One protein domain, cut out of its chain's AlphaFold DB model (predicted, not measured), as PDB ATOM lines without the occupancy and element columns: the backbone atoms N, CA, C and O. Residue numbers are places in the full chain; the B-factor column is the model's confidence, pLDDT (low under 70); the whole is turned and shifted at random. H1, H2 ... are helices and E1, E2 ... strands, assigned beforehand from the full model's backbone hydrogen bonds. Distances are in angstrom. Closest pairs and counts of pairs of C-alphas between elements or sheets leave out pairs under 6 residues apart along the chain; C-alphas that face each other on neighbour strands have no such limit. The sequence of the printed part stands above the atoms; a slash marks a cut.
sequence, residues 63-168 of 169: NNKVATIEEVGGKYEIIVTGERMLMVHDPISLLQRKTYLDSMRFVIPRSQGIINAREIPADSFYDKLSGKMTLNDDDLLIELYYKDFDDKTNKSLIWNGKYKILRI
ATOM      1  N   ASN A  63     111.180  96.169 123.045       96.12
ATOM      2  CA  ASN A  63     112.415  96.728 122.496       96.12
ATOM      3  C   ASN A  63     112.393  96.564 120.976       96.12
ATOM      4  O   ASN A  63     112.084  95.470 120.483       96.12
ATOM      5  N   ASN A  64     112.737  97.623 120.241       96.44
ATOM      6  CA  ASN A  64     112.919  97.537 118.798       96.44
ATOM      7  C   ASN A  64     114.022  96.525 118.486       96.44
ATOM      8  O   ASN A  64     114.989  96.385 119.226       96.44
ATOM      9  N   LYS A  65     113.876  95.791 117.381       96.94
ATOM     10  CA  LYS A  65     114.842  94.751 116.996       96.94
ATOM     11  C   LYS A  65     116.100  95.302 116.340       96.94
ATOM     12  O   LYS A  65     116.997  94.520 116.062       96.94
ATOM     13  N   VAL A  66     116.164  96.608 116.103       97.38
ATOM     14  CA  VAL A  66     117.311  97.287 115.506       97.38
ATOM     15  C   VAL A  66     117.922  98.220 116.543       97.38
ATOM     16  O   VAL A  66     117.205  98.980 117.193       97.38
ATOM     17  N   ALA A  67     119.237  98.137 116.687       97.25
ATOM     18  CA  ALA A  67     120.062  99.070 117.435       97.25
ATOM     19  C   ALA A  67     120.964  99.806 116.444       97.25
ATOM     20  O   ALA A  67     121.445  99.197 115.487       97.25
ATOM     21  N   THR A  68     121.206 101.093 116.658       96.94
ATOM     22  CA  THR A  68     122.165 101.845 115.844       96.94
ATOM     23  C   THR A  68     123.511 101.891 116.545       96.94
ATOM     24  O   THR A  68     123.561 101.928 117.773       96.94
ATOM     25  N   ILE A  69     124.593 101.876 115.773       96.00
ATOM     26  CA  ILE A  69     125.951 102.094 116.273       96.00
ATOM     27  C   ILE A  69     126.648 103.154 115.421       96.00
ATOM     28  O   ILE A  69     126.580 103.098 114.192       96.00
ATOM     29  N   GLU A  70     127.322 104.087 116.081       95.56
ATOM     30  CA  GLU A  70     128.076 105.182 115.464       95.56
ATOM     31  C   GLU A  70     129.429 105.332 116.171       95.56
ATOM     32  O   GLU A  70     129.537 105.065 117.372       95.56
ATOM     33  N   GLU A  71     130.473 105.726 115.440       94.69
ATOM     34  CA  GLU A  71     131.772 106.056 116.028       94.69
ATOM     35  C   GLU A  71     131.828 107.544 116.396       94.69
ATOM     36  O   GLU A  71     131.742 108.417 115.539       94.69
ATOM     37  N   VAL A  72     132.020 107.839 117.681       92.69
ATOM     38  CA  VAL A  72     132.082 109.201 118.214       92.69
ATOM     39  C   VAL A  72     133.342 109.347 119.063       92.69
ATOM     40  O   VAL A  72     133.469 108.759 120.138       92.69
ATOM     41  N   GLY A  73     134.303 110.139 118.579       88.12
ATOM     42  CA  GLY A  73     135.523 110.468 119.328       88.12
ATOM     43  C   GLY A  73     136.404 109.257 119.670       88.12
ATOM     44  O   GLY A  73     136.947 109.193 120.773       88.12
ATOM     45  N   GLY A  74     136.517 108.283 118.759       90.00
ATOM     46  CA  GLY A  74     137.314 107.060 118.950       90.00
ATOM     47  C   GLY A  74     136.688 106.034 119.903       90.00
ATOM     48  O   GLY A  74     137.350 105.086 120.327       90.00
ATOM     49  N   LYS A  75     135.419 106.229 120.269       94.00
ATOM     50  CA  LYS A  75     134.563 105.251 120.948       94.00
ATOM     51  C   LYS A  75     133.342 104.989 120.081       94.00
ATOM     52  O   LYS A  75     133.097 105.710 119.122       94.00
ATOM     53  N   TYR A  76     132.555 103.989 120.444       94.56
ATOM     54  CA  TYR A  76     131.303 103.701 119.760       94.56
ATOM     55  C   TYR A  76     130.129 103.993 120.683       94.56
ATOM     56  O   TYR A  76     130.166 103.647 121.864       94.56
ATOM     57  N   GLU A  77     129.090 104.620 120.151       95.19
ATOM     58  CA  GLU A  77     127.817 104.807 120.837       95.19
ATOM     59  C   GLU A  77     126.791 103.852 120.227       95.19
ATOM     60  O   GLU A  77     126.571 103.850 119.018       95.19
ATOM     61  N   ILE A  78     126.179 103.017 121.065       95.38
ATOM     62  CA  ILE A  78     125.023 102.206 120.690       95.38
ATOM     63  C   ILE A  78     123.770 102.885 121.203       95.38
ATOM     64  O   ILE A  78     123.674 103.163 122.398       95.38
ATOM     65  N   ILE A  79     122.776 103.036 120.335       96.38
ATOM     66  CA  ILE A  79     121.448 103.509 120.713       96.38
ATOM     67  C   ILE A  79     120.444 102.386 120.476       96.38
ATOM     68  O   ILE A  79     120.285 101.872 119.366       96.38
ATOM     69  N   VAL A  80     119.748 102.008 121.544       96.62
ATOM     70  CA  VAL A  80     118.591 101.111 121.484       96.62
ATOM     71  C   VAL A  80     117.327 101.910 121.741       96.62
ATOM     72  O   VAL A  80     117.330 102.863 122.517       96.62
ATOM     73  N   THR A  81     116.239 101.522 121.087       96.88
ATOM     74  CA  THR A  81     114.942 102.198 121.201       96.88
ATOM     75  C   THR A  81     113.836 101.194 121.481       96.88
ATOM     76  O   THR A  81     113.978  99.995 121.225       96.88
ATOM     77  N   GLY A  82     112.738 101.649 122.068       96.19
ATOM     78  CA  GLY A  82     111.620 100.774 122.396       96.19
ATOM     79  C   GLY A  82     110.412 101.540 122.898       96.19
ATOM     80  O   GLY A  82     110.537 102.660 123.384       96.19
ATOM     81  N   GLU A  83     109.239 100.926 122.791       94.56
ATOM     82  CA  GLU A  83     108.026 101.507 123.353       94.56
ATOM     83  C   GLU A  83     107.940 101.232 124.848       94.56
ATOM     84  O   GLU A  83     108.184 100.114 125.317       94.56
ATOM     85  N   ARG A  84     107.579 102.268 125.602       91.19
ATOM     86  CA  ARG A  84     107.356 102.228 127.047       91.19
ATOM     87  C   ARG A  84     105.964 102.741 127.354       91.19
ATOM     88  O   ARG A  84     105.458 103.619 126.667       91.19
ATOM     89  N   MET A  85     105.339 102.198 128.395       88.25
ATOM     90  CA  MET A  85     104.077 102.749 128.884       88.25
ATOM     91  C   MET A  85     104.335 104.043 129.640       88.25
ATOM     92  O   MET A  85     105.294 104.137 130.410       88.25
ATOM     93  N   LEU A  86     103.445 105.019 129.458       85.62
ATOM     94  CA  LEU A  86     103.402 106.170 130.350       85.62
ATOM     95  C   LEU A  86     103.130 105.695 131.779       85.62
ATOM     96  O   LEU A  86     102.298 104.814 132.006       85.62
ATOM     97  N   MET A  87     103.822 106.297 132.745       80.12
ATOM     98  CA  MET A  87     103.467 106.113 134.147       80.12
ATOM     99  C   MET A  87     102.103 106.756 134.370       80.12
ATOM    100  O   MET A  87     101.908 107.945 134.117       80.12
ATOM    101  N   VAL A  88     101.143 105.944 134.791       79.75
ATOM    102  CA  VAL A  88      99.765 106.362 135.023       79.75
ATOM    103  C   VAL A  88      99.445 106.197 136.499       79.75
ATOM    104  O   VAL A  88      99.782 105.182 137.106       79.75
ATOM    105  N   HIS A  89      98.791 107.201 137.075       81.69
ATOM    106  CA  HIS A  89      98.377 107.197 138.481       81.69
ATOM    107  C   HIS A  89      96.864 107.015 138.647       81.69
ATOM    108  O   HIS A  89      96.380 106.919 139.772       81.69
ATOM    109  N   ASP A  90      96.114 106.945 137.541       80.94
ATOM    110  CA  ASP A  90      94.665 106.775 137.542       80.94
ATOM    111  C   ASP A  90      94.202 105.608 136.635       80.94
ATOM    112  O   ASP A  90      94.843 105.305 135.619       80.94
ATOM    113  N   PRO A  91      93.072 104.949 136.965       76.62
ATOM    114  CA  PRO A  91      92.580 103.792 136.213       76.62
ATOM    115  C   PRO A  91      92.167 104.097 134.767       76.62
ATOM    116  O   PRO A  91      92.226 103.211 133.915       76.62
ATOM    117  N   ILE A  92      91.736 105.327 134.467       80.19
ATOM    118  CA  ILE A  92      91.266 105.696 133.123       80.19
ATOM    119  C   ILE A  92      92.462 105.789 132.177       80.19
ATOM    120  O   ILE A  92      92.420 105.247 131.071       80.19
ATOM    121  N   SER A  93      93.549 106.417 132.619       77.38
ATOM    122  CA  SER A  93      94.800 106.482 131.863       77.38
ATOM    123  C   SER A  93      95.423 105.098 131.662       77.38
ATOM    124  O   SER A  93      95.942 104.819 130.580       77.38
ATOM    125  N   LEU A  94      95.297 104.194 132.644       76.81
ATOM    126  CA  LEU A  94      95.720 102.795 132.502       76.81
ATOM    127  C   LEU A  94      94.979 102.079 131.366       76.81
ATOM    128  O   LEU A  94      95.606 101.397 130.558       76.81
ATOM    129  N   LEU A  95      93.664 102.284 131.248       80.25
ATOM    130  CA  LEU A  95      92.864 101.696 130.166       80.25
ATOM    131  C   LEU A  95      93.238 102.238 128.779       80.25
ATOM    132  O   LEU A  95      93.103 101.513 127.790       80.25
ATOM    133  N   GLN A  96      93.723 103.483 128.699       82.75
ATOM    134  CA  GLN A  96      94.185 104.086 127.444       82.75
ATOM    135  C   GLN A  96      95.506 103.492 126.944       82.75
ATOM    136  O   GLN A  96      95.790 103.624 125.756       82.75
ATOM    137  N   ARG A  97      96.306 102.861 127.822       81.62
ATOM    138  CA  ARG A  97      97.571 102.175 127.485       81.62
ATOM    139  C   ARG A  97      98.506 102.995 126.585       81.62
ATOM    140  O   ARG A  97      99.151 102.451 125.693       81.62
ATOM    141  N   LYS A  98      98.569 104.310 126.799       86.06
ATOM    142  CA  LYS A  98      99.411 105.197 125.993       86.06
ATOM    143  C   LYS A  98     100.883 104.830 126.153       86.06
ATOM    144  O   LYS A  98     101.372 104.677 127.277       86.06
ATOM    145  N   THR A  99     101.575 104.738 125.026       90.06
ATOM    146  CA  THR A  99     103.011 104.489 124.962       90.06
ATOM    147  C   THR A  99     103.764 105.719 124.470       90.06
ATOM    148  O   THR A  99     103.186 106.646 123.897       90.06
ATOM    149  N   TYR A 100     105.064 105.740 124.739       90.75
ATOM    150  CA  TYR A 100     106.013 106.673 124.151       90.75
ATOM    151  C   TYR A 100     107.254 105.906 123.697       90.75
ATOM    152  O   TYR A 100     107.560 104.829 124.219       90.75
ATOM    153  N   LEU A 101     107.948 106.460 122.704       94.00
ATOM    154  CA  LEU A 101     109.231 105.935 122.267       94.00
ATOM    155  C   LEU A 101     110.312 106.424 123.229       94.00
ATOM    156  O   LEU A 101     110.479 107.628 123.414       94.00
ATOM    157  N   ASP A 102     111.034 105.480 123.812       95.00
ATOM    158  CA  ASP A 102     112.166 105.731 124.693       95.00
ATOM    159  C   ASP A 102     113.459 105.207 124.058       95.00
ATOM    160  O   ASP A 102     113.428 104.392 123.123       95.00
ATOM    161  N   SER A 103     114.603 105.657 124.572       94.44
ATOM    162  CA  SER A 103     115.918 105.240 124.093       94.44
ATOM    163  C   SER A 103     116.943 105.131 125.213       94.44
ATOM    164  O   SER A 103     116.910 105.903 126.166       94.44
ATOM    165  N   MET A 104     117.902 104.223 125.049       93.38
ATOM    166  CA  MET A 104     119.066 104.097 125.924       93.38
ATOM    167  C   MET A 104     120.336 104.119 125.093       93.38
ATOM    168  O   MET A 104     120.395 103.508 124.021       93.38
ATOM    169  N   ARG A 105     121.351 104.812 125.612       93.56
ATOM    170  CA  ARG A 105     122.657 104.938 124.973       93.56
ATOM    171  C   ARG A 105     123.712 104.181 125.762       93.56
ATOM    172  O   ARG A 105     123.737 104.237 126.988       93.56
ATOM    173  N   PHE A 106     124.590 103.484 125.052       93.31
ATOM    174  CA  PHE A 106     125.735 102.790 125.628       93.31
ATOM    175  C   PHE A 106     127.003 103.237 124.916       93.31
ATOM    176  O   PHE A 106     127.169 102.983 123.725       93.31
ATOM    177  N   VAL A 107     127.917 103.858 125.656       93.50
ATOM    178  CA  VAL A 107     129.248 104.191 125.143       93.50
ATOM    179  C   VAL A 107     130.174 103.007 125.391       93.50
ATOM    180  O   VAL A 107     130.345 102.571 126.529       93.50
ATOM    181  N   ILE A 108     130.786 102.487 124.332       94.31
ATOM    182  CA  ILE A 108     131.606 101.279 124.364       94.31
ATOM    183  C   ILE A 108     132.964 101.498 123.675       94.31
ATOM    184  O   ILE A 108     133.086 102.337 122.780       94.31
ATOM    185  N   PRO A 109     134.016 100.758 124.067       94.75
ATOM    186  CA  PRO A 109     135.371 101.008 123.571       94.75
ATOM    187  C   PRO A 109     135.667 100.413 122.185       94.75
ATOM    188  O   PRO A 109     136.694 100.732 121.600       94.75
ATOM    189  N   ARG A 110     134.828  99.504 121.675       94.50
ATOM    190  CA  ARG A 110     135.064  98.761 120.425       94.50
ATOM    191  C   ARG A 110     133.749  98.345 119.776       94.50
ATOM    192  O   ARG A 110     132.771  98.142 120.482       94.50
ATOM    193  N   SER A 111     133.739  98.172 118.457       93.25
ATOM    194  CA  SER A 111     132.541  97.866 117.656       93.25
ATOM    195  C   SER A 111     132.234  96.376 117.475       93.25
ATOM    196  O   SER A 111     131.255  96.032 116.809       93.25
ATOM    197  N   GLN A 112     133.063  95.498 118.044       95.50
ATOM    198  CA  GLN A 112     132.966  94.041 117.942       95.50
ATOM    199  C   GLN A 112     133.497  93.360 119.213       95.50
ATOM    200  O   GLN A 112     134.290  93.925 119.975       95.50
ATOM    201  N   GLY A 113     133.088  92.107 119.404       96.69
ATOM    202  CA  GLY A 113     133.513  91.239 120.493       96.69
ATOM    203  C   GLY A 113     132.660  91.377 121.752       96.69
ATOM    204  O   GLY A 113     131.561  91.930 121.754       96.69
ATOM    205  N   ILE A 114     133.173  90.829 122.852       97.62
ATOM    206  CA  ILE A 114     132.514  90.883 124.161       97.62
ATOM    207  C   ILE A 114     132.969  92.143 124.885       97.62
ATOM    208  O   ILE A 114     134.169  92.388 124.983       97.62
ATOM    209  N   ILE A 115     132.027  92.910 125.423       96.38
ATOM    210  CA  ILE A 115     132.247  94.147 126.174       96.38
ATOM    211  C   ILE A 115     131.678  93.935 127.568       96.38
ATOM    212  O   ILE A 115     130.474  93.728 127.736       96.38
ATOM    213  N   ASN A 116     132.539  93.930 128.579       95.69
ATOM    214  CA  ASN A 116     132.097  93.733 129.952       95.69
ATOM    215  C   ASN A 116     131.411  94.997 130.464       95.69
ATOM    216  O   ASN A 116     131.825  96.107 130.143       95.69
ATOM    217  N   ALA A 117     130.426  94.841 131.347       92.44
ATOM    218  CA  ALA A 117     129.708  95.975 131.928       92.44
ATOM    219  C   ALA A 117     130.621  97.004 132.623       92.44
ATOM    220  O   ALA A 117     130.302  98.183 132.657       92.44
ATOM    221  N   ARG A 118     131.785  96.574 133.136       90.94
ATOM    222  CA  ARG A 118     132.794  97.459 133.749       90.94
ATOM    223  C   ARG A 118     133.498  98.381 132.749       90.94
ATOM    224  O   ARG A 118     134.118  99.351 133.165       90.94
ATOM    225  N   GLU A 119     133.463  98.040 131.463       91.88
ATOM    226  CA  GLU A 119     134.030  98.846 130.377       91.88
ATOM    227  C   GLU A 119     133.038  99.913 129.886       91.88
ATOM    228  O   GLU A 119     133.434 100.836 129.176       91.88
ATOM    229  N   ILE A 120     131.761  99.789 130.260       89.81
ATOM    230  CA  ILE A 120     130.700 100.738 129.933       89.81
ATOM    231  C   ILE A 120     130.711 101.822 131.018       89.81
ATOM    232  O   ILE A 120     130.600 101.484 132.202       89.81
ATOM    233  N   PRO A 121     130.859 103.111 130.665       85.62
ATOM    234  CA  PRO A 121     130.757 104.194 131.633       85.62
ATOM    235  C   PRO A 121     129.426 104.103 132.381       85.62
ATOM    236  O   PRO A 121     128.378 103.913 131.764       85.62
ATOM    237  N   ALA A 122     129.470 104.215 133.707       69.75
ATOM    238  CA  ALA A 122     128.249 104.285 134.493       69.75
ATOM    239  C   ALA A 122     127.533 105.595 134.154       69.75
ATOM    240  O   ALA A 122     128.094 106.674 134.341       69.75
ATOM    241  N   ASP A 123     126.316 105.484 133.638       66.19
ATOM    242  CA  ASP A 123     125.409 106.619 133.553       66.19
ATOM    243  C   ASP A 123     124.775 106.854 134.932       66.19
ATOM    244  O   ASP A 123     124.642 105.914 135.724       66.19
ATOM    245  N   SER A 124     124.365 108.087 135.231       56.03
ATOM    246  CA  SER A 124     123.927 108.508 136.575       56.03
ATOM    247  C   SER A 124     122.735 107.720 137.137       56.03
ATOM    248  O   SER A 124     122.435 107.816 138.322       56.03
ATOM    249  N   PHE A 125     122.034 106.963 136.290       61.66
ATOM    250  CA  PHE A 125     120.841 106.197 136.647       61.66
ATOM    251  C   PHE A 125     121.118 104.784 137.169       61.66
ATOM    252  O   PHE A 125     120.268 104.226 137.861       61.66
ATOM    253  N   TYR A 126     122.280 104.193 136.866       68.50
ATOM    254  CA  TYR A 126     122.588 102.816 137.259       68.50
ATOM    255  C   TYR A 126     123.978 102.729 137.878       68.50
ATOM    256  O   TYR A 126     124.981 102.521 137.189       68.50
ATOM    257  N   ASP A 127     124.036 102.824 139.206       63.28
ATOM    258  CA  ASP A 127     125.270 102.561 139.932       63.28
ATOM    259  C   ASP A 127     125.675 101.093 139.744       63.28
ATOM    260  O   ASP A 127     125.022 100.167 140.226       63.28
ATOM    261  N   LYS A 128     126.808 100.894 139.062       76.75
ATOM    262  CA  LYS A 128     127.489  99.602 138.867       76.75
ATOM    263  C   LYS A 128     126.673  98.587 138.059       76.75
ATOM    264  O   LYS A 128     126.096  97.639 138.594       76.75
ATOM    265  N   LEU A 129     126.749  98.722 136.739       88.56
ATOM    266  CA  LEU A 129     126.330  97.666 135.823       88.56
ATOM    267  C   LEU A 129     127.201  96.406 135.982       88.56
ATOM    268  O   LEU A 129     128.407  96.457 136.239       88.56
ATOM    269  N   SER A 130     126.578  95.252 135.779       92.50
ATOM    270  CA  SER A 130     127.209  93.935 135.694       92.50
ATOM    271  C   SER A 130     126.697  93.186 134.461       92.50
ATOM    272  O   SER A 130     125.728  93.609 133.834       92.50
ATOM    273  N   GLY A 131     127.362  92.094 134.077       94.88
ATOM    274  CA  GLY A 131     127.062  91.372 132.840       94.88
ATOM    275  C   GLY A 131     127.914  91.840 131.659       94.88
ATOM    276  O   GLY A 131     129.065  92.252 131.846       94.88
ATOM    277  N   LYS A 132     127.380  91.719 130.442       96.75
ATOM    278  CA  LYS A 132     128.133  91.954 129.202       96.75
ATOM    279  C   LYS A 132     127.238  92.326 128.021       96.75
ATOM    280  O   LYS A 132     126.046  92.030 127.997       96.75
ATOM    281  N   MET A 133     127.861  92.906 127.006       97.12
ATOM    282  CA  MET A 133     127.324  93.016 125.654       97.12
ATOM    283  C   MET A 133     128.182  92.164 124.721       97.12
ATOM    284  O   MET A 133     129.402  92.134 124.863       97.12
ATOM    285  N   THR A 134     127.561  91.449 123.789       97.94
ATOM    286  CA  THR A 134     128.269  90.698 122.742       97.94
ATOM    287  C   THR A 134     127.901  91.291 121.399       97.94
ATOM    288  O   THR A 134     126.727  91.285 121.034       97.94
ATOM    289  N   LEU A 135     128.896  91.816 120.693       96.75
ATOM    290  CA  LEU A 135     128.754  92.365 119.356       96.75
ATOM    291  C   LEU A 135     129.432  91.434 118.357       96.75
ATOM    292  O   LEU A 135     130.638  91.196 118.435       96.75
ATOM    293  N   ASN A 136     128.658  90.974 117.391       92.31
ATOM    294  CA  ASN A 136     129.144  90.378 116.155       92.31
ATOM    295  C   ASN A 136     128.795  91.335 115.007       92.31
ATOM    296  O   ASN A 136     128.050  92.288 115.227       92.31
ATOM    297  N   ASP A 137     129.311  91.096 113.802       87.38
ATOM    298  CA  ASP A 137     129.213  92.019 112.655       87.38
ATOM    299  C   ASP A 137     127.860  92.735 112.527       87.38
ATOM    300  O   ASP A 137     127.829  93.971 112.534       87.38
ATOM    301  N   ASP A 138     126.772  91.959 112.547       93.44
ATOM    302  CA  ASP A 138     125.398  92.441 112.367       93.44
ATOM    303  C   ASP A 138     124.500  92.258 113.601       93.44
ATOM    304  O   ASP A 138     123.320  92.615 113.566       93.44
ATOM    305  N   ASP A 139     125.010  91.668 114.682       97.06
ATOM    306  CA  ASP A 139     124.202  91.226 115.822       97.06
ATOM    307  C   ASP A 139     124.737  91.773 117.144       97.06
ATOM    308  O   ASP A 139     125.920  91.665 117.460       97.06
ATOM    309  N   LEU A 140     123.827  92.291 117.965       97.69
ATOM    310  CA  LEU A 140     124.088  92.750 119.321       97.69
ATOM    311  C   LEU A 140     123.234  91.952 120.309       97.69
ATOM    312  O   LEU A 140     122.008  91.908 120.205       97.69
ATOM    313  N   LEU A 141     123.876  91.371 121.318       98.06
ATOM    314  CA  LEU A 141     123.225  90.789 122.488       98.06
ATOM    315  C   LEU A 141     123.577  91.618 123.725       98.06
ATOM    316  O   LEU A 141     124.751  91.740 124.071       98.06
ATOM    317  N   ILE A 142     122.561  92.150 124.401       97.56
ATOM    318  CA  ILE A 142     122.701  92.887 125.662       97.56
ATOM    319  C   ILE A 142     122.230  91.995 126.812       97.56
ATOM    320  O   ILE A 142     121.064  91.598 126.854       97.56
ATOM    321  N   GLU A 143     123.136  91.708 127.746       97.19
ATOM    322  CA  GLU A 143     122.892  90.940 128.971       97.19
ATOM    323  C   GLU A 143     123.477  91.703 130.166       97.19
ATOM    324  O   GLU A 143     124.485  91.306 130.760       97.19
ATOM    325  N   LEU A 144     122.865  92.843 130.486       94.75
ATOM    326  CA  LEU A 144     123.284  93.742 131.554       94.75
ATOM    327  C   LEU A 144     122.337  93.674 132.754       94.75
ATOM    328  O   LEU A 144     121.124  93.502 132.623       94.75
ATOM    329  N   TYR A 145     122.895  93.844 133.942       93.75
ATOM    330  CA  TYR A 145     122.159  93.834 135.199       93.75
ATOM    331  C   TYR A 145     122.611  95.008 136.052       93.75
ATOM    332  O   TYR A 145     123.793  95.358 136.048       93.75
ATOM    333  N   TYR A 146     121.692  95.582 136.811       90.50
ATOM    334  CA  TYR A 146     121.988  96.612 137.800       90.50
ATOM    335  C   TYR A 146     121.551  96.131 139.178       90.50
ATOM    336  O   TYR A 146     120.703  95.242 139.301       90.50
ATOM    337  N   LYS A 147     122.147  96.710 140.215       87.88
ATOM    338  CA  LYS A 147     121.714  96.468 141.584       87.88
ATOM    339  C   LYS A 147     120.624  97.471 141.930       87.88
ATOM    340  O   LYS A 147     120.874  98.671 141.916       87.88
ATOM    341  N   ASP A 148     119.429  96.977 142.205       85.00
ATOM    342  CA  ASP A 148     118.310  97.807 142.634       85.00
ATOM    343  C   ASP A 148     118.610  98.426 144.009       85.00
ATOM    344  O   ASP A 148     119.172  97.765 144.889       85.00
ATOM    345  N   PHE A 149     118.302  99.709 144.185       82.19
ATOM    346  CA  PHE A 149     118.619 100.425 145.421       82.19
ATOM    347  C   PHE A 149     117.720 100.015 146.591       82.19
ATOM    348  O   PHE A 149     118.205  99.978 147.728       82.19
ATOM    349  N   ASP A 150     116.459  99.673 146.321       84.06
ATOM    350  CA  ASP A 150     115.449  99.419 147.345       84.06
ATOM    351  C   ASP A 150     115.627  98.022 147.944       84.06
ATOM    352  O   ASP A 150     115.734  97.860 149.162       84.06
ATOM    353  N   ASP A 151     115.713  97.001 147.088       86.81
ATOM    354  CA  ASP A 151     115.783  95.600 147.522       86.81
ATOM    355  C   ASP A 151     117.198  94.991 147.451       86.81
ATOM    356  O   ASP A 151     117.419  93.869 147.916       86.81
ATOM    357  N   LYS A 152     118.186  95.737 146.930       84.38
ATOM    358  CA  LYS A 152     119.594  95.313 146.772       84.38
ATOM    359  C   LYS A 152     119.775  94.058 145.915       84.38
ATOM    360  O   LYS A 152     120.856  93.456 145.956       84.38
ATOM    361  N   THR A 153     118.767  93.665 145.140       89.00
ATOM    362  CA  THR A 153     118.845  92.522 144.231       89.00
ATOM    363  C   THR A 153     119.387  92.939 142.867       89.00
ATOM    364  O   THR A 153     119.315  94.103 142.471       89.00
ATOM    365  N   ASN A 154     119.967  91.986 142.137       89.00
ATOM    366  CA  ASN A 154     120.362  92.224 140.754       89.00
ATOM    367  C   ASN A 154     119.136  92.086 139.854       89.00
ATOM    368  O   ASN A 154     118.560  91.000 139.756       89.00
ATOM    369  N   LYS A 155     118.777  93.164 139.160       91.94
ATOM    370  CA  LYS A 155     117.685  93.188 138.188       91.94
ATOM    371  C   LYS A 155     118.235  93.290 136.775       91.94
ATOM    372  O   LYS A 155     119.223  93.972 136.511       91.94
ATOM    373  N   SER A 156     117.586  92.574 135.861       93.38
ATOM    374  CA  SER A 156     117.869  92.668 134.431       93.38
ATOM    375  C   SER A 156     117.566  94.083 133.949       93.38
ATOM    376  O   SER A 156     116.511  94.634 134.269       93.38
ATOM    377  N   LEU A 157     118.456  94.653 133.140       92.62
ATOM    378  CA  LEU A 157     118.173  95.907 132.459       92.62
ATOM    379  C   LEU A 157     116.989  95.699 131.499       92.62
ATOM    380  O   LEU A 157     116.916  94.681 130.805       92.62
ATOM    381  N   ILE A 158     116.073  96.669 131.425       92.69
ATOM    382  CA  ILE A 158     114.902  96.600 130.526       92.69
ATOM    383  C   ILE A 158     115.302  96.554 129.041       92.69
ATOM    384  O   ILE A 158     114.529  96.119 128.191       92.69
ATOM    385  N   TRP A 159     116.531  96.974 128.737       94.94
ATOM    386  CA  TRP A 159     117.130  96.990 127.405       94.94
ATOM    387  C   TRP A 159     117.880  95.700 127.051       94.94
ATOM    388  O   TRP A 159     118.465  95.611 125.972       94.94
ATOM    389  N   ASN A 160     117.851  94.678 127.911       96.56
ATOM    390  CA  ASN A 160     118.394  93.370 127.562       96.56
ATOM    391  C   ASN A 160     117.635  92.754 126.381       96.56
ATOM    392  O   ASN A 160     116.418  92.899 126.248       96.56
ATOM    393  N   GLY A 161     118.362  92.061 125.506       97.06
ATOM    394  CA  GLY A 161     117.776  91.464 124.312       97.06
ATOM    395  C   GLY A 161     118.763  91.266 123.170       97.06
ATOM    396  O   GLY A 161     119.941  91.601 123.270       97.06
ATOM    397  N   LYS A 162     118.243  90.703 122.076       97.88
ATOM    398  CA  LYS A 162     118.948  90.521 120.804       97.88
ATOM    399  C   LYS A 162     118.483  91.569 119.800       97.88
ATOM    400  O   LYS A 162     117.273  91.736 119.616       97.88
ATOM    401  N   TYR A 163     119.443  92.195 119.139       98.12
ATOM    402  CA  TYR A 163     119.257  93.294 118.205       98.12
ATOM    403  C   TYR A 163     120.076  93.053 116.941       98.12
ATOM    404  O   TYR A 163     121.168  92.494 117.003       98.12
ATOM    405  N   LYS A 164     119.563  93.531 115.812       97.88
ATOM    406  CA  LYS A 164     120.330  93.753 114.592       97.88
ATOM    407  C   LYS A 164     120.991  95.119 114.651       97.88
ATOM    408  O   LYS A 164     120.360  96.086 115.072       97.88
ATOM    409  N   ILE A 165     122.249  95.187 114.247       96.06
ATOM    410  CA  ILE A 165     123.029  96.418 114.263       96.06
ATOM    411  C   ILE A 165     122.849  97.145 112.928       96.06
ATOM    412  O   ILE A 165     123.054  96.567 111.865       96.06
ATOM    413  N   LEU A 166     122.506  98.428 112.992       95.62
ATOM    414  CA  LEU A 166     122.579  99.358 111.870       95.62
ATOM    415  C   LEU A 166     123.741 100.325 112.111       95.62
ATOM    416  O   LEU A 166     123.725 101.096 113.069       95.62
ATOM    417  N   ARG A 167     124.758 100.271 111.251       92.19
ATOM    418  CA  ARG A 167     125.930 101.151 111.341       92.19
ATOM    419  C   ARG A 167     125.618 102.476 110.659       92.19
ATOM    420  O   ARG A 167     125.251 102.481 109.484       92.19
ATOM    421  N   ILE A 168     125.750 103.566 111.403       88.44
ATOM    422  CA  ILE A 168     125.631 104.926 110.882       88.44
ATOM    423  C   ILE A 168     127.060 105.433 110.648       88.44
ATOM    424  O   ILE A 168     127.928 105.220 111.495       88.44
TER     425      ILE A 168
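AT A GLANCE: This is residues 63 to 168 of the 169 residues of an uncharacterized protein of Pedobacter sp. HMF7056 (UniProt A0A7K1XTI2). One strongly twisted sheet folds over on itself into two layers that are partly face to face with their strands crossed: E1, E2 and E3 make one layer, E4 to E7 the other, and E8 joins E1 to E6. E2 and E3 run on past this body as a long two-stranded arm with the small helix H1 at its tip, and residues 117 to 129 loop beside E3. The printed part has 106 residues, with eight named strands and one named helix in the order E1 E2 H1 E3 E4 E5 E6 E7 E8; the class is mostly strand. The sheet is branched and mixed, with E1 and E8 as its one parallel pair. The whole is only just compact, close to loose, with a radius of gyration of the C-alphas of 15.3 A and spans of 47 by 32 by 23 A.

IN THESE COORDINATES: E1, residues 63 to 72, begins with C-alpha 63 at (112.415, 96.728, 122.496), bends by 66 degrees at residue 66 and is 23.7 A long. E2, residues 75 to 85, measures 31.6 A. H1 holds residues 91 to 96, with C-alpha 91 at (92.580, 103.792, 136.213). E3, residues 99 to 108, measures 28.8 A. E4 is residues 113 to 116, E5 residues 130 to 136 with 20.0 A, E6 residues 139 to 147 with 26.4 A, and E7 residues 154 to 156. E8, residues 161 to 167, is 18.1 A long and ends with C-alpha 167 at (125.930, 101.151, 111.341).

HOW THE PARTS SIT: E1 and E2 form an antiparallel hairpin at 154 degrees, with N 70 and O 77 at 3.0 A. E3, an edge strand, is antiparallel to E2 at 160 degrees, with N 104 and O 80 at 2.9 A. On the other side of E1 is E8, parallel at 43 degrees, with N 67 and O 164 at 2.8 A. Pairing is staggered: E8 pairs with E1 over its residues 164 to 167 and with E6 over 161 to 164, antiparallel at 127 degrees, with N 140 and O 163 at 2.8 A. E4 E5 E6 E7 are a meander, each strand the antiparallel neighbour of the one before; N 115 and O 133 are 2.8 A apart, N 134 and O 141 2.8 A, and N 155 and O 146 2.8 A. E5 lies on one side of E6, E7 and E8 on the other side. The closest C-alphas of E3 and E4, Ile 108 and Ile 115, are 7.4 A apart. E3 is apart from E5, E6, E7 and E8. H1 is not on the sheet, and in it every O i to N i+4 pair is within hydrogen-bond range.

THE WHOLE: The two C-alphas farthest apart, those of Gly 74 and Ile 92, are 48.2 A apart. The printed part has no cut, and the link from E4 to E5, 13 residues, is long. The mean pLDDT of the printed part is 90.1; residues 122 to 127 are under 70.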